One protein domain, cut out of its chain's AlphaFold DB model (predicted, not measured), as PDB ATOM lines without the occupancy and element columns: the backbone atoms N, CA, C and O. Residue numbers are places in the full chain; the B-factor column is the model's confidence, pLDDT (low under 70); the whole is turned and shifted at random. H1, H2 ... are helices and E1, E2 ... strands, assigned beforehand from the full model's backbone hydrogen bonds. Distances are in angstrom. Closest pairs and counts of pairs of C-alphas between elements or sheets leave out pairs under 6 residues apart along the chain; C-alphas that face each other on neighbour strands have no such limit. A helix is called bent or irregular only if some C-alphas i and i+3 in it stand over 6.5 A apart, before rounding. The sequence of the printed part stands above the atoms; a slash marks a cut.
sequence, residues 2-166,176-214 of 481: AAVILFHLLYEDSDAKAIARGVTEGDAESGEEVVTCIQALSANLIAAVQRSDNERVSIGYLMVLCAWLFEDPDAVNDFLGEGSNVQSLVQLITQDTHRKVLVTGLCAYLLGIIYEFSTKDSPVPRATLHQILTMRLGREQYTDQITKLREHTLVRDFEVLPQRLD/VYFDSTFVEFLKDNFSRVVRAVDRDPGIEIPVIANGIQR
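Overview. This is residues 2 to 166 and 176 to 214 of the 481 residues of the protein "Intracellular transport" of Lasallia pustulata (UniProt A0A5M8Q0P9). A compact globule of helices is built round H7, which runs through the middle with H4 at its side and H6 folded back along it; H3 packs on both H4 and H6. H8 turns about a right angle between its arms, and its second arm, H8b, packs on H7 with H10 beside it. Short H1 packs on H4 and short H5 on H3, while the loop of residues 22 to 36 reaches away from the body and the small antiparallel hairpin E1 - E2 lies far from the middle. The printed part has 204 residues, with named helices H1 to H10 and then two named strands, and is mostly helix. It is compact, with a radius of gyration of the C-alphas of 16.4 A and spans of 48 by 40 by 37 A.

Arrangement. E1, residues 207 to 209, and E2, residues 212 to 214, form an antiparallel hairpin, with N 214 and O 207 2.8 A apart, within hydrogen-bond range. The hub is H7, residues 101 to 117. It touches H4, residues 55 to 69, at a shallow tilt of 13 degrees, with the closest C-alphas, Cys 66 and Leu 110, 5.4 A apart. H6, residues 83 to 95, forms a helical hairpin with H7, closest at the C-alphas of Ile 93 and Thr 104, 5.1 A. H3, residues 37 to 51, forms another with H4, closest at the C-alphas of Leu 45 and Ser 58, 5.5 A. H8, residues 126 to 151, was assigned as one helix by its hydrogen bonds but is bent, C-alphas 136 and 139 being 8.8 A apart; its arms are H8a, residues 126 to 136, and H8b, residues 139 to 151. H3, H4, H6, H7 and H8a form an up-and-down bundle, each running against the one before. H8b touches H7 at a steep tilt of 58 degrees. H10, residues 180 to 196, is irregular, C-alphas 188 and 191 being 7.2 A apart, and touches H7 with residues 193 to 196 alone. Every O i to N i+4 pair is within hydrogen-bond range in H3, H4, H7, H8a and H8b, among others, but 8 of 9 in H6 and 10 of 13 in H10.

Along the chain. H1, residues 2 to 10, begins at C-alpha 2 (43.986, -40.517, 64.358). H2 is residues 14 to 21, H5 residues 73 to 81 and H9 residues 153 to 156. H7 measures 24.4 A, H10 24.0 A and H3 21.1 A. E2 ends at C-alpha 214 (42.472, -27.507, 37.846).

Size, cuts and confidence. The C-alphas of Glu 29 and Val 160, 53.1 A apart, are the farthest. Residues 167 to 175 are not printed, with 9.6 A between C-alphas 166 and 176. The link H2 to H3 is long. Confidence is under 70 at residues 52 to 53, 96 to 99, 164 to 166 and 208 to 214.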
ATOM      1  N   ALA A   2      42.985 -41.003  65.330       90.19
ATOM      2  CA  ALA A   2      43.986 -40.517  64.358       90.19
ATOM      3  C   ALA A   2      43.388 -40.100  62.995       90.19
ATOM      4  O   ALA A   2      43.585 -38.969  62.569       90.19
ATOM      5  N   ALA A   3      42.554 -40.950  62.386       90.38
ATOM      6  CA  ALA A   3      41.848 -40.622  61.144       90.38
ATOM      7  C   ALA A   3      40.915 -39.392  61.252       90.38
ATOM      8  O   ALA A   3      40.812 -38.623  60.312       90.38
ATOM      9  N   VAL A   4      40.282 -39.147  62.405       90.81
ATOM     10  CA  VAL A   4      39.434 -37.953  62.616       90.81
ATOM     11  C   VAL A   4      40.290 -36.685  62.728       90.81
ATOM     12  O   VAL A   4      39.917 -35.648  62.198       90.81
ATOM     13  N   ILE A   5      41.472 -36.773  63.350       94.00
ATOM     14  CA  ILE A   5      42.435 -35.661  63.393       94.00
ATOM     15  C   ILE A   5      42.947 -35.354  61.978       94.00
ATOM     16  O   ILE A   5      42.972 -34.196  61.584       94.00
ATOM     17  N   LEU A   6      43.298 -36.383  61.198       94.06
ATOM     18  CA  LEU A   6      43.732 -36.215  59.808       94.06
ATOM     19  C   LEU A   6      42.612 -35.645  58.922       94.06
ATOM     20  O   LEU A   6      42.875 -34.756  58.126       94.06
ATOM     21  N   PHE A   7      41.362 -36.084  59.106       95.38
ATOM     22  CA  PHE A   7      40.187 -35.487  58.462       95.38
ATOM     23  C   PHE A   7      40.094 -33.977  58.748       95.38
ATOM     24  O   PHE A   7      40.079 -33.196  57.804       95.38
ATOM     25  N   HIS A   8      40.132 -33.551  60.018       95.00
ATOM     26  CA  HIS A   8      40.056 -32.125  60.389       95.00
ATOM     27  C   HIS A   8      41.258 -31.285  59.925       95.00
ATOM     28  O   HIS A   8      41.132 -30.072  59.812       95.00
ATOM     29  N   LEU A   9      42.408 -31.903  59.639       94.62
ATOM     30  CA  LEU A   9      43.576 -31.229  59.050       94.62
ATOM     31  C   LEU A   9      43.505 -31.101  57.518       94.62
ATOM     32  O   LEU A   9      44.298 -30.365  56.945       94.62
ATOM     33  N   LEU A  10      42.601 -31.827  56.855       93.69
ATOM     34  CA  LEU A  10      42.445 -31.864  55.391       93.69
ATOM     35  C   LEU A  10      41.098 -31.302  54.915       93.69
ATOM     36  O   LEU A  10      40.875 -31.151  53.712       93.69
ATOM     37  N   TYR A  11      40.169 -31.064  55.839       93.38
ATOM     38  CA  TYR A  11      38.824 -30.603  55.539       93.38
ATOM     39  C   TYR A  11      38.848 -29.136  55.083       93.38
ATOM     40  O   TYR A  11      39.384 -28.279  55.777       93.38
ATOM     41  N   GLU A  12      38.303 -28.869  53.892       87.94
ATOM     42  CA  GLU A  12      38.263 -27.554  53.217       87.94
ATOM     43  C   GLU A  12      39.625 -26.847  52.963       87.94
ATOM     44  O   GLU A  12      39.651 -25.792  52.331       87.94
ATOM     45  N   ASP A  13      40.768 -27.450  53.323       90.94
ATOM     46  CA  ASP A  13      42.116 -26.901  53.089       90.94
ATOM     47  C   ASP A  13      42.829 -27.570  51.891       90.94
ATOM     48  O   ASP A  13      43.296 -28.712  51.953       90.94
ATOM     49  N   SER A  14      42.950 -26.839  50.775       88.75
ATOM     50  CA  SER A  14      43.640 -27.319  49.564       88.75
ATOM     51  C   SER A  14      45.167 -27.398  49.698       88.75
ATOM     52  O   SER A  14      45.787 -28.146  48.932       88.75
ATOM     53  N   ASP A  15      45.785 -26.635  50.599       90.06
ATOM     54  CA  ASP A  15      47.241 -26.611  50.767       90.06
ATOM     55  C   ASP A  15      47.683 -27.720  51.726       90.06
ATOM     56  O   ASP A  15      48.633 -28.445  51.424       90.06
ATOM     57  N   ALA A  16      46.938 -27.959  52.809       92.56
ATOM     58  CA  ALA A  16      47.143 -29.119  53.674       92.56
ATOM     59  C   ALA A  16      46.962 -30.442  52.911       92.56
ATOM     60  O   ALA A  16      47.798 -31.341  53.040       92.56
ATOM     61  N   LYS A  17      45.947 -30.541  52.033       93.12
ATOM     62  CA  LYS A  17      45.803 -31.669  51.094       93.12
ATOM     63  C   LYS A  17      47.027 -31.845  50.199       93.12
ATOM     64  O   LYS A  17      47.513 -32.965  50.061       93.12
ATOM     65  N   ALA A  18      47.544 -30.765  49.612       90.44
ATOM     66  CA  ALA A  18      48.718 -30.829  48.743       90.44
ATOM     67  C   ALA A  18      49.990 -31.256  49.498       90.44
ATOM     68  O   ALA A  18      50.748 -32.082  48.991       90.44
ATOM     69  N   ILE A  19      50.193 -30.756  50.722       93.19
ATOM     70  CA  ILE A  19      51.305 -31.148  51.601       93.19
ATOM     71  C   ILE A  19      51.197 -32.632  51.976       93.19
ATOM     72  O   ILE A  19      52.177 -33.365  51.861       93.19
ATOM     73  N   ALA A  20      50.009 -33.098  52.368       92.88
ATOM     74  CA  ALA A  20      49.791 -34.485  52.769       92.88
ATOM     75  C   ALA A  20      49.963 -35.488  51.611       92.88
ATOM     76  O   ALA A  20      50.408 -36.608  51.850       92.88
ATOM     77  N   ARG A  21      49.685 -35.097  50.353       91.38
ATOM     78  CA  ARG A  21      49.970 -35.942  49.170       91.38
ATOM     79  C   ARG A  21      51.469 -36.119  48.919       91.38
ATOM     80  O   ARG A  21      51.868 -37.083  48.280       91.38
ATOM     81  N   GLY A  22      52.303 -35.214  49.436       89.94
ATOM     82  CA  GLY A  22      53.761 -35.345  49.418       89.94
ATOM     83  C   GLY A  22      54.324 -36.326  50.454       89.94
ATOM     84  O   GLY A  22      55.538 -36.503  50.502       89.94
ATOM     85  N   VAL A  23      53.483 -36.942  51.296       91.88
ATOM     86  CA  VAL A  23      53.908 -37.919  52.308       91.88
ATOM     87  C   VAL A  23      53.828 -39.336  51.739       91.88
ATOM     88  O   VAL A  23      52.762 -39.794  51.323       91.88
ATOM     89  N   THR A  24      54.956 -40.043  51.780       91.31
ATOM     90  CA  THR A  24      55.096 -41.446  51.367       91.31
ATOM     91  C   THR A  24      55.618 -42.313  52.512       91.31
ATOM     92  O   THR A  24      56.344 -41.828  53.381       91.31
ATOM     93  N   GLU A  25      55.284 -43.599  52.489       86.94
ATOM     94  CA  GLU A  25      55.736 -44.635  53.426       86.94
ATOM     95  C   GLU A  25      56.561 -45.702  52.674       86.94
ATOM     96  O   GLU A  25      56.308 -45.938  51.493       86.94
ATOM     97  N   GLY A  26      57.541 -46.323  53.342       83.81
ATOM     98  CA  GLY A  26      58.487 -47.295  52.764       83.81
ATOM     99  C   GLY A  26      59.863 -46.707  52.409       83.81
ATOM    100  O   GLY A  26      59.979 -45.526  52.077       83.81
ATOM    101  N   ASP A  27      60.915 -47.529  52.491       81.06
ATOM    102  CA  ASP A  27      62.304 -47.163  52.166       81.06
ATOM    103  C   ASP A  27      62.824 -47.802  50.857       81.06
ATOM    104  O   ASP A  27      63.211 -48.975  50.809       81.06
ATOM    105  N   ALA A  28      62.925 -46.989  49.800       81.56
ATOM    106  CA  ALA A  28      63.492 -47.396  48.511       81.56
ATOM    107  C   ALA A  28      64.987 -47.771  48.562       81.56
ATOM    108  O   ALA A  28      65.433 -48.545  47.714       81.56
ATOM    109  N   GLU A  29      65.774 -47.255  49.515       80.50
ATOM    110  CA  GLU A  29      67.198 -47.610  49.649       80.50
ATOM    111  C   GLU A  29      67.367 -49.008  50.268       80.50
ATOM    112  O   GLU A  29      68.269 -49.754  49.877       80.50
ATOM    113  N   SER A  30      66.444 -49.408  51.150       80.62
ATOM    114  CA  SER A  30      66.308 -50.789  51.645       80.62
ATOM    115  C   SER A  30      65.600 -51.736  50.661       80.62
ATOM    116  O   SER A  30      65.563 -52.947  50.894       80.62
ATOM    117  N   GLY A  31      65.075 -51.221  49.543       80.12
ATOM    118  CA  GLY A  31      64.361 -51.997  48.524       80.12
ATOM    119  C   GLY A  31      62.893 -52.288  48.853       80.12
ATOM    120  O   GLY A  31      62.324 -53.230  48.299       80.12
ATOM    121  N   GLU A  32      62.287 -51.509  49.749       86.12
ATOM    122  CA  GLU A  32      60.850 -51.540  50.022       86.12
ATOM    123  C   GLU A  32      60.063 -50.770  48.945       86.12
ATOM    124  O   GLU A  32      60.599 -49.924  48.223       86.12
ATOM    125  N   GLU A  33      58.767 -51.060  48.829       84.56
ATOM    126  CA  GLU A  33      57.866 -50.338  47.928       84.56
ATOM    127  C   GLU A  33      57.446 -49.006  48.565       84.56
ATOM    128  O   GLU A  33      56.921 -48.987  49.678       84.56
ATOM    129  N   VAL A  34      57.691 -47.891  47.868       87.81
ATOM    130  CA  VAL A  34      57.340 -46.547  48.353       87.81
ATOM    131  C   VAL A  34      55.909 -46.211  47.942       87.81
ATOM    132  O   VAL A  34      55.620 -46.013  46.761       87.81
ATOM    133  N   VAL A  35      55.023 -46.128  48.930       90.81
ATOM    134  CA  VAL A  35      53.571 -45.989  48.760       90.81
ATOM    135  C   VAL A  35      53.125 -44.597  49.219       90.81
ATOM    136  O   VAL A  35      53.605 -44.082  50.229       90.81
ATOM    137  N   THR A  36      52.204 -43.951  48.496       93.69
ATOM    138  CA  THR A  36      51.647 -42.646  48.904       93.69
ATOM    139  C   THR A  36      50.741 -42.792  50.124       93.69
ATOM    140  O   THR A  36      50.131 -43.840  50.341       93.69
ATOM    141  N   CYS A  37      50.580 -41.728  50.916       93.38
ATOM    142  CA  CYS A  37      49.664 -41.754  52.060       93.38
ATOM    143  C   CYS A  37      48.221 -42.133  51.652       93.38
ATOM    144  O   CYS A  37      47.549 -42.864  52.380       93.38
ATOM    145  N   ILE A  38      47.757 -41.721  50.463       95.38
ATOM    146  CA  ILE A  38      46.431 -42.092  49.946       95.38
ATOM    147  C   ILE A  38      46.357 -43.586  49.611       95.38
ATOM    148  O   ILE A  38      45.376 -44.233  49.993       95.38
ATOM    149  N   GLN A  39      47.373 -44.167  48.964       94.00
ATOM    150  CA  GLN A  39      47.384 -45.609  48.695       94.00
ATOM    151  C   GLN A  39      47.522 -46.437  49.980       94.00
ATOM    152  O   GLN A  39      46.756 -47.380  50.184       94.00
ATOM    153  N   ALA A  40      48.366 -46.018  50.926       93.12
ATOM    154  CA  ALA A  40      48.486 -46.660  52.235       93.12
ATOM    155  C   ALA A  40      47.149 -46.652  53.008       93.12
ATOM    156  O   ALA A  40      46.739 -47.679  53.559       93.12
ATOM    157  N   LEU A  41      46.412 -45.532  53.009       94.00
ATOM    158  CA  LEU A  41      45.062 -45.449  53.587       94.00
ATOM    159  C   LEU A  41      44.048 -46.337  52.843       94.00
ATOM    160  O   LEU A  41      43.155 -46.908  53.472       94.00
ATOM    161  N   SER A  42      44.194 -46.484  51.525       93.94
ATOM    162  CA  SER A  42      43.311 -47.294  50.676       93.94
ATOM    163  C   SER A  42      43.513 -48.792  50.910       93.94
ATOM    164  O   SER A  42      42.548 -49.499  51.212       93.94
ATOM    165  N   ALA A  43      44.759 -49.268  50.905       92.06
ATOM    166  CA  ALA A  43      45.106 -50.643  51.255       92.06
ATOM    167  C   ALA A  43      44.645 -51.000  52.682       92.06
ATOM    168  O   ALA A  43      44.018 -52.043  52.900       92.06
ATOM    169  N   ASN A  44      44.859 -50.099  53.651       92.00
ATOM    170  CA  ASN A  44      44.384 -50.272  55.026       92.00
ATOM    171  C   ASN A  44      42.847 -50.306  55.134       92.00
ATOM    172  O   ASN A  44      42.312 -51.097  55.918       92.00
ATOM    173  N   LEU A  45      42.121 -49.510  54.339       92.62
ATOM    174  CA  LEU A  45      40.661 -49.586  54.244       92.62
ATOM    175  C   LEU A  45      40.207 -50.958  53.727       92.62
ATOM    176  O   LEU A  45      39.370 -51.595  54.371       92.62
ATOM    177  N   ILE A  46      40.761 -51.435  52.606       91.12
ATOM    178  CA  ILE A  46      40.386 -52.734  52.026       91.12
ATOM    179  C   ILE A  46      40.687 -53.879  53.009       91.12
ATOM    180  O   ILE A  46      39.833 -54.745  53.223       91.12
ATOM    181  N   ALA A  47      41.835 -53.847  53.692       90.44
ATOM    182  CA  ALA A  47      42.177 -54.818  54.729       90.44
ATOM    183  C   ALA A  47      41.204 -54.779  55.927       90.44
ATOM    184  O   ALA A  47      40.704 -55.823  56.355       90.44
ATOM    185  N   ALA A  48      40.879 -53.591  56.456       88.38
ATOM    186  CA  ALA A  48      39.943 -53.437  57.575       88.38
ATOM    187  C   ALA A  48      38.527 -53.936  57.226       88.38
ATOM    188  O   ALA A  48      37.880 -54.616  58.026       88.38
ATOM    189  N   VAL A  49      38.069 -53.644  56.005       83.56
ATOM    190  CA  VAL A  49      36.784 -54.090  55.446       83.56
ATOM    191  C   VAL A  49      36.668 -55.616  55.387       83.56
ATOM    192  O   VAL A  49      35.634 -56.164  55.789       83.56
ATOM    193  N   GLN A  50      37.709 -56.299  54.894       81.31
ATOM    194  CA  GLN A  50      37.722 -57.758  54.745       81.31
ATOM    195  C   GLN A  50      37.700 -58.462  56.107       81.31
ATOM    196  O   GLN A  50      36.907 -59.383  56.319       81.31
ATOM    197  N   ARG A  51      38.516 -57.992  57.059       80.81
ATOM    198  CA  ARG A  51      38.657 -58.597  58.396       80.81
ATOM    199  C   ARG A  51      37.367 -58.595  59.219       80.81
ATOM    200  O   ARG A  51      37.186 -59.470  60.052       80.81
ATOM    201  N   SER A  52      36.438 -57.680  58.929       64.44
ATOM    202  CA  SER A  52      35.055 -57.695  59.440       64.44
ATOM    203  C   SER A  52      34.879 -57.538  60.966       64.44
ATOM    204  O   SER A  52      33.769 -57.716  61.458       64.44
ATOM    205  N   ASP A  53      35.929 -57.151  61.702       66.75
ATOM    206  CA  ASP A  53      35.920 -57.065  63.173       66.75
ATOM    207  C   ASP A  53      35.156 -55.841  63.735       66.75
ATOM    208  O   ASP A  53      34.388 -55.966  64.689       66.75
ATOM    209  N   ASN A  54      35.388 -54.631  63.200       82.19
ATOM    210  CA  ASN A  54      34.851 -53.381  63.767       82.19
ATOM    211  C   ASN A  54      34.733 -52.260  62.717       82.19
ATOM    212  O   ASN A  54      35.734 -51.663  62.314       82.19
ATOM    213  N   GLU A  55      33.500 -51.912  62.337       87.25
ATOM    214  CA  GLU A  55      33.210 -50.904  61.302       87.25
ATOM    215  C   GLU A  55      33.803 -49.518  61.590       87.25
ATOM    216  O   GLU A  55      34.111 -48.789  60.651       87.25
ATOM    217  N   ARG A  56      34.033 -49.160  62.864       89.12
ATOM    218  CA  ARG A  56      34.625 -47.866  63.262       89.12
ATOM    219  C   ARG A  56      35.988 -47.603  62.603       89.12
ATOM    220  O   ARG A  56      36.347 -46.446  62.403       89.12
ATOM    221  N   VAL A  57      36.747 -48.654  62.269       90.69
ATOM    222  CA  VAL A  57      38.047 -48.530  61.587       90.69
ATOM    223  C   VAL A  57      37.844 -48.181  60.111       90.69
ATOM    224  O   VAL A  57      38.380 -47.178  59.644       90.69
ATOM    225  N   SER A  58      37.014 -48.948  59.396       91.94
ATOM    226  CA  SER A  58      36.688 -48.694  57.987       91.94
ATOM    227  C   SER A  58      36.006 -47.338  57.795       91.94
ATOM    228  O   SER A  58      36.380 -46.596  56.893       91.94
ATOM    229  N   ILE A  59      35.063 -46.974  58.672       93.75
ATOM    230  CA  ILE A  59      34.414 -45.653  58.678       93.75
ATOM    231  C   ILE A  59      35.456 -44.552  58.920       93.75
ATOM    232  O   ILE A  59      35.439 -43.550  58.217       93.75
ATOM    233  N   GLY A  60      36.420 -44.759  59.825       94.25
ATOM    234  CA  GLY A  60      37.542 -43.839  60.035       94.25
ATOM    235  C   GLY A  60      38.330 -43.536  58.756       94.25
ATOM    236  O   GLY A  60      38.518 -42.366  58.425       94.25
ATOM    237  N   TYR A  61      38.744 -44.566  58.012       95.44
ATOM    238  CA  TYR A  61      39.440 -44.380  56.732       95.44
ATOM    239  C   TYR A  61      38.538 -43.770  55.650       95.44
ATOM    240  O   TYR A  61      38.981 -42.902  54.902       95.44
ATOM    241  N   LEU A  62      37.262 -44.166  55.594       95.94
ATOM    242  CA  LEU A  62      36.290 -43.618  54.644       95.94
ATOM    243  C   LEU A  62      36.018 -42.127  54.882       95.94
ATOM    244  O   LEU A  62      35.901 -41.395  53.905       95.94
ATOM    245  N   MET A  63      35.980 -41.656  56.136       96.25
ATOM    246  CA  MET A  63      35.840 -40.226  56.444       96.25
ATOM    247  C   MET A  63      37.015 -39.408  55.890       96.25
ATOM    248  O   MET A  63      36.790 -38.397  55.227       96.25
ATOM    249  N   VAL A  64      38.253 -39.878  56.092       96.81
ATOM    250  CA  VAL A  64      39.462 -39.235  55.542       96.81
ATOM    251  C   VAL A  64      39.438 -39.235  54.017       96.81
ATOM    252  O   VAL A  64      39.549 -38.174  53.411       96.81
ATOM    253  N   LEU A  65      39.265 -40.401  53.389       97.06
ATOM    254  CA  LEU A  65      39.332 -40.530  51.931       97.06
ATOM    255  C   LEU A  65      38.213 -39.745  51.232       97.06
ATOM    256  O   LEU A  65      38.478 -39.087  50.231       97.06
ATOM    257  N   CYS A  66      36.987 -39.738  51.771       97.44
ATOM    258  CA  CYS A  66      35.906 -38.926  51.209       97.44
ATOM    259  C   CYS A  66      36.227 -37.428  51.277       97.44
ATOM    260  O   CYS A  66      36.029 -36.732  50.289       97.44
ATOM    261  N   ALA A  67      36.736 -36.928  52.406       95.00
ATOM    262  CA  ALA A  67      37.051 -35.509  52.562       95.00
ATOM    263  C   ALA A  67      38.278 -35.075  51.749       95.00
ATOM    264  O   ALA A  67      38.282 -33.984  51.178       95.00
ATOM    265  N   TRP A  68      39.306 -35.925  51.667       95.94
ATOM    266  CA  TRP A  68      40.543 -35.642  50.940       95.94
ATOM    267  C   TRP A  68      40.286 -35.565  49.432       95.94
ATOM    268  O   TRP A  68      40.560 -34.528  48.836       95.94
ATOM    269  N   LEU A  69      39.681 -36.597  48.835       95.69
ATOM    270  CA  LEU A  69      39.429 -36.667  47.388       95.69
ATOM    271  C   LEU A  69      38.330 -35.697  46.904       95.69
ATOM    272  O   LEU A  69      38.221 -35.436  45.706       95.69
ATOM    273  N   PHE A  70      37.504 -35.156  47.805       94.69
ATOM    274  CA  PHE A  70      36.489 -34.170  47.438       94.69
ATOM    275  C   PHE A  70      37.131 -32.859  46.969       94.69
ATOM    276  O   PHE A  70      37.897 -32.240  47.706       94.69
ATOM    277  N   GLU A  71      36.808 -32.438  45.744       92.31
ATOM    278  CA  GLU A  71      37.389 -31.255  45.087       92.31
ATOM    279  C   GLU A  71      38.930 -31.281  45.013       92.31
ATOM    280  O   GLU A  71      39.588 -30.245  44.997       92.31
ATOM    281  N   ASP A  72      39.507 -32.483  44.898       91.94
ATOM    282  CA  ASP A  72      40.946 -32.703  44.719       91.94
ATOM    283  C   ASP A  72      41.215 -33.762  43.624       91.94
ATOM    284  O   ASP A  72      41.376 -34.951  43.919       91.94
ATOM    285  N   PRO A  73      41.269 -33.356  42.336       91.31
ATOM    286  CA  PRO A  73      41.554 -34.268  41.226       91.31
ATOM    287  C   PRO A  73      42.925 -34.951  41.328       91.31
ATOM    288  O   PRO A  73      43.105 -36.042  40.794       91.31
ATOM    289  N   ASP A  74      43.888 -34.341  42.026       91.75
ATOM    290  CA  ASP A  74      45.222 -34.913  42.208       91.75
ATOM    291  C   ASP A  74      45.180 -36.064  43.228       91.75
ATOM    292  O   ASP A  74      45.760 -37.118  42.979       91.75
ATOM    293  N   ALA A  75      44.434 -35.912  44.332       94.25
ATOM    294  CA  ALA A  75      44.160 -37.001  45.278       94.25
ATOM    295  C   ALA A  75      43.347 -38.144  44.649       94.25
ATOM    296  O   ALA A  75      43.581 -39.317  44.948       94.25
ATOM    297  N   VAL A  76      42.402 -37.819  43.759       95.31
ATOM    298  CA  VAL A  76      41.658 -38.827  42.987       95.31
ATOM    299  C   VAL A  76      42.588 -39.572  42.029       95.31
ATOM    300  O   VAL A  76      42.517 -40.795  41.954       95.31
ATOM    301  N   ASN A  77      43.491 -38.877  41.335       94.62
ATOM    302  CA  ASN A  77      44.467 -39.515  40.451       94.62
ATOM    303  C   ASN A  77      45.466 -40.399  41.213       94.62
ATOM    304  O   ASN A  77      45.757 -41.493  40.737       94.62
ATOM    305  N   ASP A  78      45.929 -39.965  42.391       95.44
ATOM    306  CA  ASP A  78      46.760 -40.764  43.302       95.44
ATOM    307  C   ASP A  78      46.040 -42.071  43.673       95.44
ATOM    308  O   ASP A  78      46.508 -43.147  43.300       95.44
ATOM    309  N   PHE A  79      44.830 -41.989  44.251       96.56
ATOM    310  CA  PHE A  79      43.986 -43.152  44.580       96.56
ATOM    311  C   PHE A  79      43.767 -44.099  43.387       96.56
ATOM    312  O   PHE A  79      43.803 -45.322  43.539       96.56
ATOM    313  N   LEU A  80      43.535 -43.548  42.193       96.12
ATOM    314  CA  LEU A  80      43.261 -44.321  40.981       96.12
ATOM    315  C   LEU A  80      44.497 -44.998  40.370       96.12
ATOM    316  O   LEU A  80      44.308 -45.849  39.498       96.12
ATOM    317  N   GLY A  81      45.720 -44.673  40.809       92.44
ATOM    318  CA  GLY A  81      46.939 -45.373  40.385       92.44
ATOM    319  C   GLY A  81      46.833 -46.889  40.589       92.44
ATOM    320  O   GLY A  81      47.101 -47.671  39.677       92.44
ATOM    321  N   GLU A  82      46.305 -47.305  41.741       90.38
ATOM    322  CA  GLU A  82      45.878 -48.678  42.009       90.38
ATOM    323  C   GLU A  82      44.408 -48.911  41.613       90.38
ATOM    324  O   GLU A  82      43.488 -48.918  42.437       90.38
ATOM    325  N   GLY A  83      44.164 -49.197  40.330       86.19
ATOM    326  CA  GLY A  83      42.823 -49.547  39.830       86.19
ATOM    327  C   GLY A  83      42.164 -50.758  40.528       86.19
ATOM    328  O   GLY A  83      40.943 -50.930  40.446       86.19
ATOM    329  N   SER A  84      42.944 -51.570  41.249       91.88
ATOM    330  CA  SER A  84      42.517 -52.616  42.192       91.88
ATOM    331  C   SER A  84      41.594 -52.092  43.296       91.88
ATOM    332  O   SER A  84      40.599 -52.749  43.605       91.88
ATOM    333  N   ASN A  85      41.850 -50.898  43.836       91.88
ATOM    334  CA  ASN A  85      41.073 -50.344  44.948       91.88
ATOM    335  C   ASN A  85      39.617 -50.063  44.537       91.88
ATOM    336  O   ASN A  85      38.682 -50.419  45.259       91.88
ATOM    337  N   VAL A  86      39.396 -49.578  43.310       94.62
ATOM    338  CA  VAL A  86      38.051 -49.447  42.714       94.62
ATOM    339  C   VAL A  86      37.346 -50.809  42.610       94.62
ATOM    340  O   VAL A  86      36.149 -50.906  42.891       94.62
ATOM    341  N   GLN A  87      38.067 -51.877  42.245       92.69
ATOM    342  CA  GLN A  87      37.489 -53.226  42.151       92.69
ATOM    343  C   GLN A  87      37.056 -53.757  43.519       92.69
ATOM    344  O   GLN A  87      35.945 -54.274  43.646       92.69
ATOM    345  N   SER A  88      37.900 -53.603  44.542       92.19
ATOM    346  CA  SER A  88      37.608 -54.067  45.899       92.19
ATOM    347  C   SER A  88      36.423 -53.327  46.530       92.19
ATOM    348  O   SER A  88      35.583 -53.969  47.164       92.19
ATOM    349  N   LEU A  89      36.289 -52.014  46.301       92.75
ATOM    350  CA  LEU A  89      35.120 -51.244  46.745       92.75
ATOM    351  C   LEU A  89      33.823 -51.717  46.061       92.75
ATOM    352  O   LEU A  89      32.825 -51.955  46.740       92.75
ATOM    353  N   VAL A  90      33.829 -51.924  44.738       93.12
ATOM    354  CA  VAL A  90      32.653 -52.440  44.005       93.12
ATOM    355  C   VAL A  90      32.297 -53.869  44.434       93.12
ATOM    356  O   VAL A  90      31.115 -54.194  44.573       93.12
ATOM    357  N   GLN A  91      33.295 -54.718  44.699       90.25
ATOM    358  CA  GLN A  91      33.061 -56.070  45.203       90.25
ATOM    359  C   GLN A  91      32.411 -56.053  46.595       90.25
ATOM    360  O   GLN A  91      31.454 -56.792  46.820       90.25
ATOM    361  N   LEU A  92      32.868 -55.191  47.511       88.25
ATOM    362  CA  LEU A  92      32.257 -55.061  48.837       88.25
ATOM    363  C   LEU A  92      30.761 -54.725  48.738       88.25
ATOM    364  O   LEU A  92      29.925 -55.390  49.353       88.25
ATOM    365  N   ILE A  93      30.430 -53.703  47.946       90.94
ATOM    366  CA  ILE A  93      29.059 -53.189  47.818       90.94
ATOM    367  C   ILE A  93      28.120 -54.228  47.179       90.94
ATOM    368  O   ILE A  93      26.921 -54.241  47.463       90.94
ATOM    369  N   THR A  94      28.656 -55.110  46.332       88.19
ATOM    370  CA  THR A  94      27.890 -56.176  45.666       88.19
ATOM    371  C   THR A  94      27.772 -57.470  46.475       88.19
ATOM    372  O   THR A  94      26.921 -58.290  46.142       88.19
ATOM    373  N   GLN A  95      28.558 -57.653  47.545       82.06
ATOM    374  CA  GLN A  95      28.571 -58.892  48.342       82.06
ATOM    375  C   GLN A  95      28.012 -58.743  49.772       82.06
ATOM    376  O   GLN A  95      27.380 -59.678  50.260       82.06
ATOM    377  N   ASP A  96      28.198 -57.601  50.446       69.00
ATOM    378  CA  ASP A  96      27.957 -57.454  51.903       69.00
ATOM    379  C   ASP A  96      26.734 -56.566  52.266       69.00
ATOM    380  O   ASP A  96      26.558 -56.134  53.412       69.00
ATOM    381  N   THR A  97      25.857 -56.321  51.282       61.41
ATOM    382  CA  THR A  97      24.782 -55.299  51.191       61.41
ATOM    383  C   THR A  97      23.827 -55.166  52.389       61.41
ATOM    384  O   THR A  97      23.153 -54.147  52.531       61.41
ATOM    385  N   HIS A  98      23.720 -56.191  53.240       60.88
ATOM    386  CA  HIS A  98      22.768 -56.248  54.357       60.88
ATOM    387  C   HIS A  98      23.400 -56.208  55.754       60.88
ATOM    388  O   HIS A  98      22.659 -56.096  56.730       60.88
ATOM    389  N   ARG A  99      24.729 -56.330  55.884       64.81
ATOM    390  CA  ARG A  99      25.392 -56.416  57.201       64.81
ATOM    391  C   ARG A  99      26.138 -55.152  57.606       64.81
ATOM    392  O   ARG A  99      26.097 -54.820  58.782       64.81
ATOM    393  N   LYS A 100      26.765 -54.459  56.653       81.88
ATOM    394  CA  LYS A 100      27.657 -53.314  56.905       81.88
ATOM    395  C   LYS A 100      27.147 -52.032  56.234       81.88
ATOM    396  O   LYS A 100      27.891 -51.386  55.503       81.88
ATOM    397  N   VAL A 101      25.868 -51.687  56.427       90.12
ATOM    398  CA  VAL A 101      25.155 -50.633  55.661       90.12
ATOM    399  C   VAL A 101      25.877 -49.278  55.677       90.12
ATOM    400  O   VAL A 101      25.904 -48.584  54.661       90.12
ATOM    401  N   LEU A 102      26.501 -48.912  56.802       92.31
ATOM    402  CA  LEU A 102      27.322 -47.702  56.889       92.31
ATOM    403  C   LEU A 102      28.545 -47.784  55.970       92.31
ATOM    404  O   LEU A 102      28.804 -46.862  55.204       92.31
ATOM    405  N   VAL A 103      29.274 -48.898  56.016       93.00
ATOM    406  CA  VAL A 103      30.497 -49.107  55.231       93.00
ATOM    407  C   VAL A 103      30.178 -49.218  53.738       93.00
ATOM    408  O   VAL A 103      30.801 -48.521  52.947       93.00
ATOM    409  N   THR A 104      29.190 -50.024  53.328       93.25
ATOM    410  CA  THR A 104      28.827 -50.169  51.905       93.25
ATOM    411  C   THR A 104      28.280 -48.863  51.324       93.25
ATOM    412  O   THR A 104      28.650 -48.485  50.212       93.25
ATOM    413  N   GLY A 105      27.473 -48.128  52.095       95.06
ATOM    414  CA  GLY A 105      26.986 -46.802  51.727       95.06
ATOM    415  C   GLY A 105      28.105 -45.768  51.572       95.06
ATOM    416  O   GLY A 105      28.124 -45.032  50.586       95.06
ATOM    417  N   LEU A 106      29.071 -45.741  52.495       96.31
ATOM    418  CA  LEU A 106      30.237 -44.853  52.419       96.31
ATOM    419  C   LEU A 106      31.197 -45.241  51.286       96.31
ATOM    420  O   LEU A 106      31.744 -44.360  50.635       96.31
ATOM    421  N   CYS A 107      31.373 -46.532  50.993       95.56
ATOM    422  CA  CYS A 107      32.137 -46.982  49.829       95.56
ATOM    423  C   CYS A 107      31.462 -46.565  48.512       95.56
ATOM    424  O   CYS A 107      32.151 -46.130  47.591       95.56
ATOM    425  N   ALA A 108      30.128 -46.641  48.420       96.12
ATOM    426  CA  ALA A 108      29.386 -46.129  47.264       96.12
ATOM    427  C   ALA A 108      29.526 -44.600  47.138       96.12
ATOM    428  O   ALA A 108      29.763 -44.092  46.046       96.12
ATOM    429  N   TYR A 109      29.460 -43.875  48.256       97.94
ATOM    430  CA  TYR A 109      29.662 -42.427  48.306       97.94
ATOM    431  C   TYR A 109      31.088 -42.014  47.886       97.94
ATOM    432  O   TYR A 109      31.242 -41.124  47.049       97.94
ATOM    433  N   LEU A 110      32.123 -42.713  48.368       97.62
ATOM    434  CA  LEU A 110      33.520 -42.507  47.966       97.62
ATOM    435  C   LEU A 110      33.724 -42.760  46.465       97.62
ATOM    436  O   LEU A 110      34.334 -41.941  45.784       97.62
ATOM    437  N   LEU A 111      33.168 -43.851  45.926       97.31
ATOM    438  CA  LEU A 111      33.177 -44.122  44.482       97.31
ATOM    439  C   LEU A 111      32.473 -43.020  43.673       97.31
ATOM    440  O   LEU A 111      32.889 -42.711  42.557       97.31
ATOM    441  N   GLY A 112      31.437 -42.405  44.243       96.75
ATOM    442  CA  GLY A 112      30.764 -41.246  43.673       96.75
ATOM    443  C   GLY A 112      31.632 -39.988  43.637       96.75
ATOM    444  O   GLY A 112      31.646 -39.304  42.619       96.75
ATOM    445  N   ILE A 113      32.396 -39.715  44.700       96.94
ATOM    446  CA  ILE A 113      33.395 -38.629  44.754       96.94
ATOM    447  C   ILE A 113      34.520 -38.874  43.739       96.94
ATOM    448  O   ILE A 113      34.860 -37.978  42.967       96.94
ATOM    449  N   ILE A 114      35.044 -40.102  43.686       96.75
ATOM    450  CA  ILE A 114      36.049 -40.526  42.703       96.75
ATOM    451  C   ILE A 114      35.538 -40.282  41.277       96.75
ATOM    452  O   ILE A 114      36.260 -39.707  40.468       96.75
ATOM    453  N   TYR A 115      34.290 -40.653  40.958       96.12
ATOM    454  CA  TYR A 115      33.732 -40.359  39.635       96.12
ATOM    455  C   TYR A 115      33.543 -38.855  39.402       96.12
ATOM    456  O   TYR A 115      34.007 -38.351  38.381       96.12
ATOM    457  N   GLU A 116      32.920 -38.137  40.344       94.25
ATOM    458  CA  GLU A 116      32.640 -36.695  40.281       94.25
ATOM    459  C   GLU A 116      33.881 -35.892  39.852       94.25
ATOM    460  O   GLU A 116      33.790 -35.121  38.893       94.25
ATOM    461  N   PHE A 117      35.041 -36.148  40.471       93.81
ATOM    462  CA  PHE A 117      36.289 -35.398  40.251       93.81
ATOM    463  C   PHE A 117      37.338 -36.091  39.357       93.81
ATOM    464  O   PHE A 117      38.393 -35.512  39.110       93.81
ATOM    465  N   SER A 118      37.058 -37.289  38.827       92.94
ATOM    466  CA  SER A 118      37.913 -37.933  37.811       92.94
ATOM    467  C   SER A 118      37.909 -37.189  36.468       92.94
ATOM    468  O   SER A 118      36.915 -36.555  36.099       92.94
ATOM    469  N   THR A 119      38.987 -37.323  35.695       89.75
ATOM    470  CA  THR A 119      39.118 -36.774  34.335       89.75
ATOM    471  C   THR A 119      39.307 -37.891  33.301       89.75
ATOM    472  O   THR A 119      39.457 -39.072  33.628       89.75
ATOM    473  N   LYS A 120      39.306 -37.538  32.015       87.06
ATOM    474  CA  LYS A 120      39.699 -38.429  30.910       87.06
ATOM    475  C   LYS A 120      41.147 -38.944  31.038       87.06
ATOM    476  O   LYS A 120      41.438 -40.015  30.517       87.06
ATOM    477  N   ASP A 121      42.018 -38.180  31.708       85.06
ATOM    478  CA  ASP A 121      43.462 -38.429  31.841       85.06
ATOM    479  C   ASP A 121      43.812 -39.143  33.168       85.06
ATOM    480  O   ASP A 121      44.975 -39.456  33.415       85.06
ATOM    481  N   SER A 122      42.818 -39.410  34.030       91.44
ATOM    482  CA  SER A 122      42.983 -40.193  35.262       91.44
ATOM    483  C   SER A 122      43.483 -41.623  34.977       91.44
ATOM    484  O   SER A 122      43.041 -42.220  33.991       91.44
ATOM    485  N   PRO A 123      44.314 -42.236  35.853       94.50
ATOM    486  CA  PRO A 123      44.876 -43.579  35.623       94.50
ATOM    487  C   PRO A 123      43.829 -44.679  35.385       94.50
ATOM    488  O   PRO A 123      44.052 -45.589  34.586       94.50
ATOM    489  N   VAL A 124      42.650 -44.553  36.006       95.19
ATOM    490  CA  VAL A 124      41.412 -45.173  35.517       95.19
ATOM    491  C   VAL A 124      40.542 -44.054  34.927       95.19
ATOM    492  O   VAL A 124      40.020 -43.247  35.698       95.19
ATOM    493  N   PRO A 125      40.360 -43.975  33.595       93.44
ATOM    494  CA  PRO A 125      39.662 -42.849  32.976       93.44
ATOM    495  C   PRO A 125      38.205 -42.703  33.430       93.44
ATOM    496  O   PRO A 125      37.497 -43.699  33.613       93.44
ATOM    497  N   ARG A 126      37.713 -41.458  33.496       93.81
ATOM    498  CA  ARG A 126      36.319 -41.102  33.838       93.81
ATOM    499  C   ARG A 126      35.268 -41.970  33.128       93.81
ATOM    500  O   ARG A 126      34.335 -42.456  33.763       93.81
ATOM    501  N   ALA A 127      35.436 -42.243  31.833       93.56
ATOM    502  CA  ALA A 127      34.521 -43.101  31.068       93.56
ATOM    503  C   ALA A 127      34.509 -44.571  31.541       93.56
ATOM    504  O   ALA A 127      33.452 -45.205  31.579       93.56
ATOM    505  N   THR A 128      35.661 -45.107  31.952       95.94
ATOM    506  CA  THR A 128      35.784 -46.455  32.528       95.94
ATOM    507  C   THR A 128      35.159 -46.513  33.923       95.94
ATOM    508  O   THR A 128      34.449 -47.468  34.229       95.94
ATOM    509  N   LEU A 129      35.339 -45.471  34.744       95.62
ATOM    510  CA  LEU A 129      34.667 -45.346  36.044       95.62
ATOM    511  C   LEU A 129      33.142 -45.288  35.886       95.62
ATOM    512  O   LEU A 129      32.435 -46.061  36.533       95.62
ATOM    513  N   HIS A 130      32.631 -44.474  34.957       96.25
ATOM    514  CA  HIS A 130      31.205 -44.435  34.616       96.25
ATOM    515  C   HIS A 130      30.673 -45.820  34.215       96.25
ATOM    516  O   HIS A 130      29.628 -46.247  34.708       96.25
ATOM    517  N   GLN A 131      31.400 -46.565  33.372       95.69
ATOM    518  CA  GLN A 131      31.024 -47.929  32.987       95.69
ATOM    519  C   GLN A 131      31.026 -48.894  34.186       95.69
ATOM    520  O   GLN A 131      30.123 -49.721  34.310       95.69
ATOM    521  N   ILE A 132      32.001 -48.788  35.095       95.25
ATOM    522  CA  ILE A 132      32.055 -49.602  36.315       95.25
ATOM    523  C   ILE A 132      30.836 -49.317  37.208       95.25
ATOM    524  O   ILE A 132      30.158 -50.259  37.621       95.25
ATOM    525  N   LEU A 133      30.506 -48.045  37.457       94.88
ATOM    526  CA  LEU A 133      29.370 -47.674  38.309       94.88
ATOM    527  C   LEU A 133      28.016 -48.028  37.677       94.88
ATOM    528  O   LEU A 133      27.148 -48.576  38.354       94.88
ATOM    529  N   THR A 134      27.833 -47.780  36.379       93.69
ATOM    530  CA  THR A 134      26.546 -48.025  35.705       93.69
ATOM    531  C   THR A 134      26.300 -49.491  35.354       93.69
ATOM    532  O   THR A 134      25.167 -49.942  35.509       93.69
ATOM    533  N   MET A 135      27.326 -50.242  34.927       91.19
ATOM    534  CA  MET A 135      27.167 -51.601  34.373       91.19
ATOM    535  C   MET A 135      27.635 -52.731  35.296       91.19
ATOM    536  O   MET A 135      27.157 -53.852  35.147       91.19
ATOM    537  N   ARG A 136      28.584 -52.484  36.216       91.81
ATOM    538  CA  ARG A 136      29.132 -53.532  37.105       91.81
ATOM    539  C   ARG A 136      28.680 -53.420  38.555       91.81
ATOM    540  O   ARG A 136      28.431 -54.449  39.171       91.81
ATOM    541  N   LEU A 137      28.582 -52.204  39.084       92.25
ATOM    542  CA  LEU A 137      27.892 -51.940  40.349       92.25
ATOM    543  C   LEU A 137      26.376 -51.831  40.127       92.25
ATOM    544  O   LEU A 137      25.605 -52.342  40.925       92.25
ATOM    545  N   GLY A 138      25.961 -51.195  39.029       93.56
ATOM    546  CA  GLY A 138      24.560 -50.929  38.716       93.56
ATOM    547  C   GLY A 138      24.103 -49.585  39.287       93.56
ATOM    548  O   GLY A 138      24.171 -49.352  40.495       93.56
ATOM    549  N   ARG A 139      23.579 -48.706  38.422       94.12
ATOM    550  CA  ARG A 139      23.103 -47.356  38.796       94.12
ATOM    551  C   ARG A 139      22.109 -47.373  39.966       94.12
ATOM    552  O   ARG A 139      22.184 -46.528  40.860       94.12
ATOM    553  N   GLU A 140      21.177 -48.322  39.959       94.00
ATOM    554  CA  GLU A 140      20.165 -48.452  41.012       94.00
ATOM    555  C   GLU A 140      20.789 -48.878  42.344       94.00
ATOM    556  O   GLU A 140      20.509 -48.246  43.357       94.00
ATOM    557  N   GLN A 141      21.701 -49.857  42.344       93.19
ATOM    558  CA  GLN A 141      22.399 -50.305  43.554       93.19
ATOM    559  C   GLN A 141      23.315 -49.212  44.125       93.19
ATOM    560  O   GLN A 141      23.305 -48.978  45.330       93.19
ATOM    561  N   TYR A 142      24.043 -48.480  43.278       95.62
ATOM    562  CA  TYR A 142      24.800 -47.288  43.683       95.62
ATOM    563  C   TYR A 142      23.908 -46.264  44.417       95.62
ATOM    564  O   TYR A 142      24.227 -45.821  45.521       95.62
ATOM    565  N   THR A 143      22.750 -45.941  43.830       95.56
ATOM    566  CA  THR A 143      21.787 -44.973  44.383       95.56
ATOM    567  C   THR A 143      21.156 -45.471  45.690       95.56
ATOM    568  O   THR A 143      21.037 -44.717  46.658       95.56
ATOM    569  N   ASP A 144      20.781 -46.749  45.736       94.69
ATOM    570  CA  ASP A 144      20.200 -47.440  46.889       94.69
ATOM    571  C   ASP A 144      21.126 -47.415  48.113       94.69
ATOM    572  O   ASP A 144      20.679 -47.113  49.218       94.69
ATOM    573  N   GLN A 145      22.425 -47.663  47.931       94.94
ATOM    574  CA  GLN A 145      23.381 -47.700  49.042       94.94
ATOM    575  C   GLN A 145      23.614 -46.321  49.664       94.94
ATOM    576  O   GLN A 145      23.627 -46.194  50.890       94.94
ATOM    577  N   ILE A 146      23.721 -45.272  48.845       95.88
ATOM    578  CA  ILE A 146      23.849 -43.895  49.346       95.88
ATOM    579  C   ILE A 146      22.533 -43.435  50.004       95.88
ATOM    580  O   ILE A 146      22.555 -42.738  51.020       95.88
ATOM    581  N   THR A 147      21.380 -43.884  49.494       95.62
ATOM    582  CA  THR A 147      20.069 -43.622  50.115       95.62
ATOM    583  C   THR A 147      19.953 -44.301  51.484       95.62
ATOM    584  O   THR A 147      19.615 -43.643  52.466       95.62
ATOM    585  N   LYS A 148      20.338 -45.578  51.595       95.12
ATOM    586  CA  LYS A 148      20.362 -46.321  52.868       95.12
ATOM    587  C   LYS A 148      21.325 -45.723  53.894       95.12
ATOM    588  O   LYS A 148      20.991 -45.698  55.076       95.12
ATOM    589  N   LEU A 149      22.474 -45.189  53.465       95.50
ATOM    590  CA  LEU A 149      23.372 -44.425  54.340       95.50
ATOM    591  C   LEU A 149      22.678 -43.178  54.904       95.50
ATOM    592  O   LEU A 149      22.754 -42.923  56.104       95.50
ATOM    593  N   ARG A 150      21.979 -42.421  54.050       95.62
ATOM    594  CA  ARG A 150      21.244 -41.205  54.434       95.62
ATOM    595  C   ARG A 150      20.066 -41.484  55.369       95.62
ATOM    596  O   ARG A 150      19.767 -40.659  56.228       95.62
ATOM    597  N   GLU A 151      19.390 -42.618  55.200       95.38
ATOM    598  CA  GLU A 151      18.254 -43.031  56.032       95.38
ATOM    599  C   GLU A 151      18.668 -43.636  57.383       95.38
ATOM    600  O   GLU A 151      17.856 -43.663  58.314       95.38
ATOM    601  N   HIS A 152      19.917 -44.099  57.506       93.44
ATOM    602  CA  HIS A 152      20.442 -44.726  58.716       93.44
ATOM    603  C   HIS A 152      20.402 -43.761  59.911       93.44
ATOM    604  O   HIS A 152      20.856 -42.621  59.818       93.44
ATOM    605  N   THR A 153      19.914 -44.225  61.067       90.69
ATOM    606  CA  THR A 153      19.672 -43.385  62.261       90.69
ATOM    607  C   THR A 153      20.906 -42.592  62.696       90.69
ATOM    608  O   THR A 153      20.813 -41.393  62.937       90.69
ATOM    609  N   LEU A 154      22.079 -43.238  62.702       90.56
ATOM    610  CA  LEU A 154      23.369 -42.628  63.066       90.56
ATOM    611  C   LEU A 154      23.873 -41.535  62.099       90.56
ATOM    612  O   LEU A 154      24.888 -40.914  62.393       90.56
ATOM    613  N   VAL A 155      23.193 -41.306  60.972       92.38
ATOM    614  CA  VAL A 155      23.464 -40.207  60.027       92.38
ATOM    615  C   VAL A 155      22.272 -39.250  59.996       92.38
ATOM    616  O   VAL A 155      22.429 -38.049  60.214       92.38
ATOM    617  N   ARG A 156      21.064 -39.782  59.781       92.69
ATOM    618  CA  ARG A 156      19.812 -39.021  59.698       92.69
ATOM    619  C   ARG A 156      19.574 -38.189  60.958       92.69
ATOM    620  O   ARG A 156      19.512 -36.964  60.882       92.69
ATOM    621  N   ASP A 157      19.518 -38.854  62.111       89.75
ATOM    622  CA  ASP A 157      19.051 -38.284  63.381       89.75
ATOM    623  C   ASP A 157      20.178 -37.604  64.186       89.75
ATOM    624  O   ASP A 157      19.944 -37.137  65.298       89.75
ATOM    625  N   PHE A 158      21.396 -37.535  63.633       88.31
ATOM    626  CA  PHE A 158      22.621 -37.111  64.326       88.31
ATOM    627  C   PHE A 158      22.547 -35.700  64.947       88.31
ATOM    628  O   PHE A 158      23.131 -35.467  65.997       88.31
ATOM    629  N   GLU A 159      21.789 -34.774  64.351       79.62
ATOM    630  CA  GLU A 159      21.552 -33.422  64.900       79.62
ATOM    631  C   GLU A 159      20.747 -33.449  66.214       79.62
ATOM    632  O   GLU A 159      20.934 -32.609  67.091       79.62
ATOM    633  N   VAL A 160      19.844 -34.425  66.353       74.62
ATOM    634  CA  VAL A 160      18.929 -34.579  67.497       74.62
ATOM    635  C   VAL A 160      19.511 -35.537  68.539       74.62
ATOM    636  O   VAL A 160      19.299 -35.368  69.741       74.62
ATOM    637  N   LEU A 161      20.276 -36.533  68.085       74.19
ATOM    638  CA  LEU A 161      20.954 -37.540  68.901       74.19
ATOM    639  C   LEU A 161      22.451 -37.645  68.528       74.19
ATOM    640  O   LEU A 161      22.866 -38.669  67.974       74.19
ATOM    641  N   PRO A 162      23.285 -36.631  68.846       73.00
ATOM    642  CA  PRO A 162      24.727 -36.715  68.633       73.00
ATOM    643  C   PRO A 162      25.342 -37.888  69.402       73.00
ATOM    644  O   PRO A 162      24.988 -38.143  70.558       73.00
ATOM    645  N   GLN A 163      26.300 -38.582  68.789       76.69
ATOM    646  CA  GLN A 163      26.976 -39.725  69.406       76.69
ATOM    647  C   GLN A 163      27.861 -39.272  70.578       76.69
ATOM    648  O   GLN A 163      28.888 -38.625  70.386       76.69
ATOM    649  N   ARG A 164      27.469 -39.619  71.812       68.25
ATOM    650  CA  ARG A 164      28.206 -39.272  73.042       68.25
ATOM    651  C   ARG A 164      28.991 -40.459  73.591       68.25
ATOM    652  O   ARG A 164      28.545 -41.603  73.506       68.25
ATOM    653  N   LEU A 165      30.128 -40.163  74.217       61.69
ATOM    654  CA  LEU A 165      31.033 -41.142  74.835       61.69
ATOM    655  C   LEU A 165      30.347 -41.992  75.922       61.69
ATOM    656  O   LEU A 165      30.631 -43.182  76.032       61.69
ATOM    657  N   ASP A 166      29.394 -41.412  76.655       59.69
ATOM    658  CA  ASP A 166      28.701 -42.041  77.794       59.69
ATOM    659  C   ASP A 166      27.604 -43.050  77.390       59.69
ATOM    660  O   ASP A 166      26.891 -43.579  78.240       59.69
ATOM    661  N   VAL A 176      30.195 -44.405  69.304       86.56
ATOM    662  CA  VAL A 176      30.732 -43.332  68.464       86.56
ATOM    663  C   VAL A 176      31.370 -43.955  67.220       86.56
ATOM    664  O   VAL A 176      32.220 -44.845  67.319       86.56
ATOM    665  N   TYR A 177      30.929 -43.483  66.058       89.44
ATOM    666  CA  TYR A 177      31.279 -43.956  64.717       89.44
ATOM    667  C   TYR A 177      31.632 -42.794  63.777       89.44
ATOM    668  O   TYR A 177      32.518 -42.950  62.941       89.44
ATOM    669  N   PHE A 178      30.960 -41.648  63.927       92.38
ATOM    670  CA  PHE A 178      31.068 -40.486  63.049       92.38
ATOM    671  C   PHE A 178      31.548 -39.231  63.783       92.38
ATOM    672  O   PHE A 178      31.282 -39.047  64.971       92.38
ATOM    673  N   ASP A 179      32.224 -38.362  63.036       92.62
ATOM    674  CA  ASP A 179      32.503 -36.976  63.407       92.62
ATOM    675  C   ASP A 179      31.350 -36.051  62.964       92.62
ATOM    676  O   ASP A 179      30.686 -36.331  61.964       92.62
ATOM    677  N   SER A 180      31.094 -34.958  63.691       92.19
ATOM    678  CA  SER A 180      30.001 -34.025  63.378       92.19
ATOM    679  C   SER A 180      30.192 -33.299  62.049       92.19
ATOM    680  O   SER A 180      29.273 -33.287  61.233       92.19
ATOM    681  N   THR A 181      31.390 -32.771  61.797       94.38
ATOM    682  CA  THR A 181      31.700 -32.023  60.572       94.38
ATOM    683  C   THR A 181      31.702 -32.954  59.363       94.38
ATOM    684  O   THR A 181      31.258 -32.571  58.284       94.38
ATOM    685  N   PHE A 182      32.083 -34.226  59.544       95.88
ATOM    686  CA  PHE A 182      31.897 -35.228  58.494       95.88
ATOM    687  C   PHE A 182      30.413 -35.488  58.174       95.88
ATOM    688  O   PHE A 182      30.060 -35.637  57.005       95.88
ATOM    689  N   VAL A 183      29.529 -35.551  59.177       95.50
ATOM    690  CA  VAL A 183      28.086 -35.769  58.946       95.50
ATOM    691  C   VAL A 183      27.428 -34.554  58.287       95.50
ATOM    692  O   VAL A 183      26.553 -34.742  57.443       95.50
ATOM    693  N   GLU A 184      27.862 -33.339  58.616       94.81
ATOM    694  CA  GLU A 184      27.448 -32.094  57.951       94.81
ATOM    695  C   GLU A 184      27.872 -32.105  56.469       94.81
ATOM    696  O   GLU A 184      27.013 -32.095  55.583       94.81
ATOM    697  N   PHE A 185      29.168 -32.302  56.192       95.94
ATOM    698  CA  PHE A 185      29.723 -32.482  54.842       95.94
ATOM    699  C   PHE A 185      28.971 -33.538  54.010       95.94
ATOM    700  O   PHE A 185      28.617 -33.302  52.847       95.94
ATOM    701  N   LEU A 186      28.704 -34.703  54.613       95.81
ATOM    702  CA  LEU A 186      27.980 -35.813  53.997       95.81
ATOM    703  C   LEU A 186      26.535 -35.411  53.652       95.81
ATOM    704  O   LEU A 186      26.062 -35.708  52.550       95.81
ATOM    705  N   LYS A 187      25.849 -34.720  54.575       95.06
ATOM    706  CA  LYS A 187      24.455 -34.273  54.425       95.06
ATOM    707  C   LYS A 187      24.280 -33.296  53.271       95.06
ATOM    708  O   LYS A 187      23.390 -33.517  52.443       95.06
ATOM    709  N   ASP A 188      25.144 -32.291  53.179       96.00
ATOM    710  CA  ASP A 188      25.081 -31.274  52.126       96.00
ATOM    711  C   ASP A 188      25.387 -31.872  50.745       96.00
ATOM    712  O   ASP A 188      24.694 -31.605  49.756       96.00
ATOM    713  N   ASN A 189      26.374 -32.772  50.670       96.00
ATOM    714  CA  ASN A 189      26.866 -33.291  49.396       96.00
ATOM    715  C   ASN A 189      26.149 -34.551  48.876       96.00
ATOM    716  O   ASN A 189      26.343 -34.903  47.710       96.00
ATOM    717  N   PHE A 190      25.255 -35.196  49.644       94.62
ATOM    718  CA  PHE A 190      24.441 -36.334  49.164       94.62
ATOM    719  C   PHE A 190      23.797 -36.083  47.791       94.62
ATOM    720  O   PHE A 190      23.885 -36.921  46.895       94.62
ATOM    721  N   SER A 191      23.162 -34.920  47.601       94.44
ATOM    722  CA  SER A 191      22.438 -34.600  46.359       94.44
ATOM    723  C   SER A 191      23.359 -34.402  45.150       94.44
ATOM    724  O   SER A 191      22.910 -34.555  44.013       94.44
ATOM    725  N   ARG A 192      24.628 -34.053  45.391       94.31
ATOM    726  CA  ARG A 192      25.676 -33.915  44.375       94.31
ATOM    727  C   ARG A 192      26.212 -35.291  43.993       94.31
ATOM    728  O   ARG A 192      26.121 -35.671  42.831       94.31
ATOM    729  N   VAL A 193      26.655 -36.065  44.983       95.06
ATOM    730  CA  VAL A 193      27.278 -37.383  44.787       95.06
ATOM    731  C   VAL A 193      26.296 -38.403  44.196       95.06
ATOM    732  O   VAL A 193      26.647 -39.102  43.247       95.06
ATOM    733  N   VAL A 194      25.030 -38.448  44.637       94.69
ATOM    734  CA  VAL A 194      24.018 -39.335  44.015       94.69
ATOM    735  C   VAL A 194      23.812 -39.009  42.531       94.69
ATOM    736  O   VAL A 194      23.710 -39.918  41.715       94.69
ATOM    737  N   ARG A 195      23.794 -37.721  42.163       93.44
ATOM    738  CA  ARG A 195      23.605 -37.270  40.774       93.44
ATOM    739  C   ARG A 195      24.884 -37.278  39.937       93.44
ATOM    740  O   ARG A 195      24.790 -37.051  38.735       93.44
ATOM    741  N   ALA A 196      26.053 -37.531  40.531       91.06
ATOM    742  CA  ALA A 196      27.319 -37.564  39.804       91.06
ATOM    743  C   ALA A 196      27.244 -38.567  38.644       91.06
ATOM    744  O   ALA A 196      27.494 -38.192  37.503       91.06
ATOM    745  N   VAL A 197      26.783 -39.796  38.918       91.56
ATOM    746  CA  VAL A 197      26.669 -40.901  37.942       91.56
ATOM    747  C   VAL A 197      25.692 -40.634  36.784       91.56
ATOM    748  O   VAL A 197      25.783 -41.298  35.759       91.56
ATOM    749  N   ASP A 198      24.789 -39.656  36.914       91.75
ATOM    750  CA  ASP A 198      23.863 -39.247  35.843       91.75
ATOM    751  C   ASP A 198      24.491 -38.240  34.858       91.75
ATOM    752  O   ASP A 198      23.863 -37.864  33.867       91.75
ATOM    753  N   ARG A 199      25.717 -37.769  35.128       88.75
ATOM    754  CA  ARG A 199      26.452 -36.840  34.262       88.75
ATOM    755  C   ARG A 199      27.276 -37.600  33.231       88.75
ATOM    756  O   ARG A 199      28.015 -38.523  33.575       88.75
ATOM    757  N   ASP A 200      27.186 -37.140  31.987       85.00
ATOM    758  CA  ASP A 200      27.935 -37.662  30.844       85.00
ATOM    759  C   ASP A 200      29.454 -37.720  31.142       85.00
ATOM    760  O   ASP A 200      30.018 -36.734  31.629       85.00
ATOM    761  N   PRO A 201      30.146 -38.843  30.866       87.69
ATOM    762  CA  PRO A 201      31.574 -38.988  31.150       87.69
ATOM    763  C   PRO A 201      32.487 -38.091  30.296       87.69
ATOM    764  O   PRO A 201      33.670 -37.983  30.606       87.69
ATOM    765  N   GLY A 202      31.972 -37.441  29.248       82.25
ATOM    766  CA  GLY A 202      32.634 -36.372  28.492       82.25
ATOM    767  C   GLY A 202      32.408 -34.961  29.059       82.25
ATOM    768  O   GLY A 202      32.801 -33.978  28.421       82.25
ATOM    769  N   ILE A 203      31.764 -34.836  30.226       80.75
ATOM    770  CA  ILE A 203      31.618 -33.586  30.982       80.75
ATOM    771  C   ILE A 203      32.392 -33.718  32.301       80.75
ATOM    772  O   ILE A 203      31.940 -34.345  33.261       80.75
ATOM    773  N   GLU A 204      33.576 -33.110  32.325       81.19
ATOM    774  CA  GLU A 204      34.413 -32.941  33.517       81.19
ATOM    775  C   GLU A 204      34.013 -31.673  34.287       81.19
ATOM    776  O   GLU A 204      33.444 -30.736  33.720       81.19
ATOM    777  N   ILE A 205      34.318 -31.631  35.586       77.88
ATOM    778  CA  ILE A 205      33.995 -30.497  36.459       77.88
ATOM    779  C   ILE A 205      35.253 -29.640  36.645       77.88
ATOM    780  O   ILE A 205      36.254 -30.164  37.131       77.88
ATOM    781  N   PRO A 206      35.230 -28.335  36.315       70.06
ATOM    782  CA  PRO A 206      36.350 -27.450  36.603       70.06
ATOM    783  C   PRO A 206      36.436 -27.198  38.114       70.06
ATOM    784  O   PRO A 206      35.617 -26.472  38.679       70.06
ATOM    785  N   VAL A 207      37.433 -27.788  38.772       72.81
ATOM    786  CA  VAL A 207      37.713 -27.541  40.193       72.81
ATOM    787  C   VAL A 207      38.542 -26.263  40.317       72.81
ATOM    788  O   VAL A 207      39.609 -26.152  39.715       72.81
ATOM    789  N   ILE A 208      38.065 -25.285  41.092       63.28
ATOM    790  CA  ILE A 208      38.764 -24.009  41.317       63.28
ATOM    791  C   ILE A 208      39.423 -24.037  42.698       63.28
ATOM    792  O   ILE A 208      38.902 -23.485  43.664       63.28
ATOM    793  N   ALA A 209      40.584 -24.683  42.785       57.56
ATOM    794  CA  ALA A 209      41.394 -24.712  43.999       57.56
ATOM    795  C   ALA A 209      42.348 -23.506  44.018       57.56
ATOM    796  O   ALA A 209      43.113 -23.299  43.074       57.56
ATOM    797  N   ASN A 210      42.302 -22.699  45.082       53.94
ATOM    798  CA  ASN A 210      43.164 -21.526  45.303       53.94
ATOM    799  C   ASN A 210      43.212 -20.539  44.112       53.94
ATOM    800  O   ASN A 210      44.254 -19.978  43.780       53.94
ATOM    801  N   GLY A 211      42.071 -20.343  43.439       53.66
ATOM    802  CA  GLY A 211      41.935 -19.454  42.275       53.66
ATOM    803  C   GLY A 211      42.470 -20.019  40.952       53.66
ATOM    804  O   GLY A 211      42.334 -19.367  39.917       53.66
ATOM    805  N   ILE A 212      43.032 -21.231  40.953       55.12
ATOM    806  CA  ILE A 212      43.519 -21.928  39.760       55.12
ATOM    807  C   ILE A 212      42.449 -22.930  39.308       55.12
ATOM    808  O   ILE A 212      42.043 -23.803  40.072       55.12
ATOM    809  N   GLN A 213      42.016 -22.840  38.047       58.09
ATOM    810  CA  GLN A 213      41.209 -23.895  37.423       58.09
ATOM    811  C   GLN A 213      42.083 -25.141  37.215       58.09
ATOM    812  O   GLN A 213      42.937 -25.166  36.329       58.09
ATOM    813  N   ARG A 214      41.874 -26.180  38.032       59.34
ATOM    814  CA  ARG A 214      42.472 -27.507  37.846       59.34
ATOM    815  C   ARG A 214      41.553 -28.330  36.943       59.34
ATOM    816  O   ARG A 214      40.507 -28.812  37.369       59.34
TER     817      ARG A 214